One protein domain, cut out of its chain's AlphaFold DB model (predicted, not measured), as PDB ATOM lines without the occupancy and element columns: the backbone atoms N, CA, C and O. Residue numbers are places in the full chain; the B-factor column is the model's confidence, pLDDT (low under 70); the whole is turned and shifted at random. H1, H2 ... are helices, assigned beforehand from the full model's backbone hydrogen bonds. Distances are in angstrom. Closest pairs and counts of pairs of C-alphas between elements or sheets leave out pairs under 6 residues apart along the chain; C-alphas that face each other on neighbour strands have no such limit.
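Overview. This is residues 40 to 80 of the 80 residues of an uncharacterized protein of Leptospira ryugenii (UniProt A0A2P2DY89). H2 and H3 fold back on each other as a helical hairpin, and H1 makes a corner with H2 at its open end, near H3. The printed part has 41 residues with three named helices, H1, H2, H3 along the chain: all helix, compact, radius of gyration of the C-alphas 10.1 A, elongated, spanning 31 by 16 by 16 A.

Arrangement. Start with H1, residues 40 to 50, and H2, residues 52 to 61, which meet only through their link. H2 and H3, residues 64 to 76, touch, opposite ways at a shallow tilt of 20 degrees; look at their closest C-alphas, Glu 54 and Phe 67, 6.1 A apart. H1 and H3 are near each other. O i to N i+4 pairs are all within hydrogen-bond range in H2 and H3, 6 of 7 in H1.

Along the chain. Find C-alpha 40 at (-10.211, 28.974, -43.517); H1 runs 14.7 A from there. H2 spans 14.3 A; H3 spans 18.2 A to C-alpha 76 at (-10.925, 35.682, -30.219).

Size, cuts and confidence. The C-alphas farthest apart, Asp 60 and Pro 80, are 31.9 A apart. Both links are tight, the printed part has no cut, and residues 78 to 80 have pLDDT under 70.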
ATOM      1  N   SER A  40      -8.906  29.643 -43.398       94.25
ATOM      2  CA  SER A  40     -10.211  28.974 -43.517       94.25
ATOM      3  C   SER A  40     -10.222  27.558 -42.936       94.25
ATOM      4  O   SER A  40     -11.223  27.155 -42.349       94.25
ATOM      5  N   PHE A  41      -9.113  26.814 -43.052       93.62
ATOM      6  CA  PHE A  41      -9.002  25.461 -42.496       93.62
ATOM      7  C   PHE A  41      -8.979  25.459 -40.959       93.62
ATOM      8  O   PHE A  41      -9.576  24.583 -40.345       93.62
ATOM      9  N   GLU A  42      -8.367  26.463 -40.323       93.75
ATOM     10  CA  GLU A  42      -8.319  26.564 -38.857       93.75
ATOM     11  C   GLU A  42      -9.708  26.859 -38.285       93.75
ATOM     12  O   GLU A  42     -10.119  26.301 -37.265       93.75
ATOM     13  N   ILE A  43     -10.464  27.725 -38.968       96.00
ATOM     14  CA  ILE A  43     -11.852  28.024 -38.605       96.00
ATOM     15  C   ILE A  43     -12.736  26.808 -38.875       96.00
ATOM     16  O   ILE A  43     -13.587  26.488 -38.048       96.00
ATOM     17  N   PHE A  44     -12.534  26.107 -39.990       95.75
ATOM     18  CA  PHE A  44     -13.236  24.861 -40.284       95.75
ATOM     19  C   PHE A  44     -13.018  23.812 -39.185       95.75
ATOM     20  O   PHE A  44     -13.995  23.286 -38.648       95.75
ATOM     21  N   ASP A  45     -11.772  23.578 -38.774       94.75
ATOM     22  CA  ASP A  45     -11.446  22.656 -37.683       94.75
ATOM     23  C   ASP A  45     -12.080  23.092 -36.360       94.75
ATOM     24  O   ASP A  45     -12.641  22.271 -35.630       94.75
ATOM     25  N   PHE A  46     -12.080  24.394 -36.062       95.06
ATOM     26  CA  PHE A  46     -12.806  24.915 -34.909       95.06
ATOM     27  C   PHE A  46     -14.308  24.613 -34.995       95.06
ATOM     28  O   PHE A  46     -14.904  24.200 -34.001       95.06
ATOM     29  N   LEU A  47     -14.935  24.799 -36.155       96.12
ATOM     30  CA  LEU A  47     -16.367  24.560 -36.334       96.12
ATOM     31  C   LEU A  47     -16.745  23.087 -36.138       96.12
ATOM     32  O   LEU A  47     -17.836  22.813 -35.640       96.12
ATOM     33  N   ARG A  48     -15.852  22.146 -36.468       94.06
ATOM     34  CA  ARG A  48     -16.095  20.703 -36.290       94.06
ATOM     35  C   ARG A  48     -16.268  20.284 -34.833       94.06
ATOM     36  O   ARG A  48     -17.017  19.350 -34.577       94.06
ATOM     37  N   PHE A  49     -15.583  20.950 -33.901       90.25
ATOM     38  CA  PHE A  49     -15.497  20.496 -32.504       90.25
ATOM     39  C   PHE A  49     -15.856  21.567 -31.461       90.25
ATOM     40  O   PHE A  49     -16.052  21.259 -30.291       90.25
ATOM     41  N   GLY A  50     -15.891  22.844 -31.842       92.38
ATOM     42  CA  GLY A  50     -16.024  23.986 -30.925       92.38
ATOM     43  C   GLY A  50     -17.324  24.782 -31.058       92.38
ATOM     44  O   GLY A  50     -17.532  25.733 -30.291       92.38
ATOM     45  N   ALA A  51     -18.178  24.414 -32.017       95.00
ATOM     46  CA  ALA A  51     -19.335  25.202 -32.447       95.00
ATOM     47  C   ALA A  51     -20.687  24.464 -32.373       95.00
ATOM     48  O   ALA A  51     -21.670  24.936 -32.943       95.00
ATOM     49  N   GLU A  52     -20.755  23.311 -31.700       94.38
ATOM     50  CA  GLU A  52     -21.966  22.474 -31.629       94.38
ATOM     51  C   GLU A  52     -23.188  23.256 -31.119       94.38
ATOM     52  O   GLU A  52     -24.235  23.267 -31.769       94.38
ATOM     53  N   ASP A  53     -23.030  23.999 -30.018       94.94
ATOM     54  CA  ASP A  53     -24.082  24.853 -29.450       94.94
ATOM     55  C   ASP A  53     -24.533  25.953 -30.417       94.94
ATOM     56  O   ASP A  53     -25.709  26.323 -30.468       94.94
ATOM     57  N   GLU A  54     -23.599  26.537 -31.168       96.50
ATOM     58  CA  GLU A  54     -23.901  27.577 -32.144       96.50
ATOM     59  C   GLU A  54     -24.662  27.015 -33.337       96.50
ATOM     60  O   GLU A  54     -25.591  27.676 -33.804       96.50
ATOM     61  N   PHE A  55     -24.310  25.814 -33.800       95.94
ATOM     62  CA  PHE A  55     -25.050  25.117 -34.846       95.94
ATOM     63  C   PHE A  55     -26.444  24.705 -34.377       95.94
ATOM     64  O   PHE A  55     -27.393  24.853 -35.144       95.94
ATOM     65  N   ALA A  56     -26.596  24.243 -33.133       95.00
ATOM     66  CA  ALA A  56     -27.908  23.963 -32.551       95.00
ATOM     67  C   ALA A  56     -28.780  25.227 -32.543       95.00
ATOM     68  O   ALA A  56     -29.861  25.235 -33.125       95.00
ATOM     69  N   LYS A  57     -28.254  26.344 -32.023       96.00
ATOM     70  CA  LYS A  57     -28.963  27.636 -32.032       96.00
ATOM     71  C   LYS A  57     -29.289  28.120 -33.439       96.00
ATOM     72  O   LYS A  57     -30.373  28.641 -33.651       96.00
ATOM     73  N   LEU A  58     -28.375  27.938 -34.393       96.56
ATOM     74  CA  LEU A  58     -28.598  28.312 -35.790       96.56
ATOM     75  C   LEU A  58     -29.726  27.498 -36.435       96.56
ATOM     76  O   LEU A  58     -30.435  28.026 -37.287       96.56
ATOM     77  N   LYS A  59     -29.915  26.231 -36.052       93.94
ATOM     78  CA  LYS A  59     -31.056  25.428 -36.524       93.94
ATOM     79  C   LYS A  59     -32.386  25.966 -35.993       93.94
ATOM     80  O   LYS A  59     -33.371  25.917 -36.723       93.94
ATOM     81  N   ASP A  60     -32.389  26.511 -34.779       95.00
ATOM     82  CA  ASP A  60     -33.591  27.056 -34.143       95.00
ATOM     83  C   ASP A  60     -33.923  28.476 -34.630       95.00
ATOM     84  O   ASP A  60     -35.068  28.774 -34.965       95.00
ATOM     85  N   ASP A  61     -32.925  29.367 -34.666       95.31
ATOM     86  CA  ASP A  61     -33.105  30.799 -34.947       95.31
ATOM     87  C   ASP A  61     -32.896  31.177 -36.427       95.31
ATOM     88  O   ASP A  61     -33.321  32.251 -36.860       95.31
ATOM     89  N   TYR A  62     -32.235  30.309 -37.204       95.62
ATOM     90  CA  TYR A  62     -31.787  30.534 -38.586       95.62
ATOM     91  C   TYR A  62     -31.070  31.884 -38.809       95.62
ATOM     92  O   TYR A  62     -31.070  32.446 -39.912       95.62
ATOM     93  N   ASN A  63     -30.415  32.405 -37.768       97.31
ATOM     94  CA  ASN A  63     -29.745  33.697 -37.756       97.31
ATOM     95  C   ASN A  63     -28.226  33.549 -37.938       97.31
ATOM     96  O   ASN A  63     -27.445  33.399 -36.993       97.31
ATOM     97  N   TRP A  64     -27.801  33.655 -39.195       96.81
ATOM     98  CA  TRP A  64     -26.405  33.510 -39.609       96.81
ATOM     99  C   TRP A  64     -25.483  34.627 -39.109       96.81
ATOM    100  O   TRP A  64     -24.305  34.380 -38.850       96.81
ATOM    101  N   GLU A  65     -25.998  35.844 -38.928       96.50
ATOM    102  CA  GLU A  65     -25.207  36.946 -38.378       96.50
ATOM    103  C   GLU A  65     -24.914  36.714 -36.893       96.50
ATOM    104  O   GLU A  65     -23.764  36.817 -36.455       96.50
ATOM    105  N   ALA A  66     -25.936  36.317 -36.127       97.12
ATOM    106  CA  ALA A  66     -25.772  35.960 -34.725       97.12
ATOM    107  C   ALA A  66     -24.827  34.759 -34.566       97.12
ATOM    108  O   ALA A  66     -23.962  34.778 -33.689       97.12
ATOM    109  N   PHE A  67     -24.942  33.749 -35.435       97.88
ATOM    110  CA  PHE A  67     -24.000  32.631 -35.502       97.88
ATOM    111  C   PHE A  67     -22.560  33.115 -35.705       97.88
ATOM    112  O   PHE A  67     -21.715  32.848 -34.849       97.88
ATOM    113  N   ARG A  68     -22.286  33.903 -36.754       97.44
ATOM    114  CA  ARG A  68     -20.950  34.457 -37.037       97.44
ATOM    115  C   ARG A  68     -20.368  35.193 -35.829       97.44
ATOM    116  O   ARG A  68     -19.232  34.929 -35.445       97.44
ATOM    117  N   ILE A  69     -21.147  36.067 -35.187       96.69
ATOM    118  CA  ILE A  69     -20.707  36.833 -34.006       96.69
ATOM    119  C   ILE A  69     -20.363  35.903 -32.832       96.69
ATOM    120  O   ILE A  69     -19.388  36.147 -32.116       96.69
ATOM    121  N   ARG A  70     -21.146  34.838 -32.604       96.12
ATOM    122  CA  ARG A  70     -20.867  33.850 -31.546       96.12
ATOM    123  C   ARG A  70     -19.554  33.110 -31.807       96.12
ATOM    124  O   ARG A  70     -18.723  33.034 -30.900       96.12
ATOM    125  N   ILE A  71     -19.337  32.651 -33.042       96.94
ATOM    126  CA  ILE A  71     -18.092  31.987 -33.451       96.94
ATOM    127  C   ILE A  71     -16.898  32.928 -33.300       96.94
ATOM    128  O   ILE A  71     -15.924  32.574 -32.637       96.94
ATOM    129  N   GLN A  72     -17.001  34.158 -33.809       95.69
ATOM    130  CA  GLN A  72     -15.960  35.178 -33.682       95.69
ATOM    131  C   GLN A  72     -15.539  35.376 -32.219       95.69
ATOM    132  O   GLN A  72     -14.351  35.361 -31.904       95.69
ATOM    133  N   LYS A  73     -16.502  35.519 -31.299       94.50
ATOM    134  CA  LYS A  73     -16.211  35.685 -29.864       94.50
ATOM    135  C   LYS A  73     -15.477  34.481 -29.273       94.50
ATOM    136  O   LYS A  73     -14.618  34.677 -28.414       94.50
ATOM    137  N   LYS A  74     -15.812  33.255 -29.688       94.19
ATOM    138  CA  LYS A  74     -15.123  32.040 -29.222       94.19
ATOM    139  C   LYS A  74     -13.698  31.940 -29.773       94.19
ATOM    140  O   LYS A  74     -12.804  31.563 -29.022       94.19
ATOM    141  N   LEU A  75     -13.488  32.315 -31.034       92.94
ATOM    142  CA  LEU A  75     -12.168  32.324 -31.668       92.94
ATOM    143  C   LEU A  75     -11.243  33.377 -31.040       92.94
ATOM    144  O   LEU A  75     -10.133  33.048 -30.643       92.94
ATOM    145  N   ILE A  76     -11.726  34.608 -30.834       88.19
ATOM    146  CA  ILE A  76     -10.925  35.682 -30.219       88.19
ATOM    147  C   ILE A  76     -10.550  35.346 -28.771       88.19
ATOM    148  O   ILE A  76      -9.417  35.573 -28.373       88.19
ATOM    149  N   LYS A  77     -11.459  34.755 -27.982       74.75
ATOM    150  CA  LYS A  77     -11.152  34.318 -26.605       74.75
ATOM    151  C   LYS A  77     -10.084  33.220 -26.525       74.75
ATOM    152  O   LYS A  77      -9.560  32.987 -25.441       74.75
ATOM    153  N   ARG A  78      -9.826  32.510 -27.626       60.41
ATOM    154  CA  ARG A  78      -8.763  31.502 -27.730       60.41
ATOM    155  C   ARG A  78      -7.431  32.087 -28.200       60.41
ATOM    156  O   ARG A  78      -6.435  31.376 -28.117       60.41
ATOM    157  N   SER A  79      -7.405  33.335 -28.670       50.62
ATOM    158  CA  SER A  79      -6.150  34.040 -28.905       50.62
ATOM    159  C   SER A  79      -5.563  34.426 -27.539       50.62
ATOM    160  O   SER A  79      -6.279  35.067 -26.766       50.62
ATOM    161  N   PRO A  80      -4.337  33.984 -27.203       46.19
ATOM    162  CA  PRO A  80      -3.670  34.346 -25.952       46.19
ATOM    163  C   PRO A  80      -3.444  35.857 -25.825       46.19
ATOM    164  O   PRO A  80      -3.355  36.540 -26.874       46.19
TER     165      PRO A  80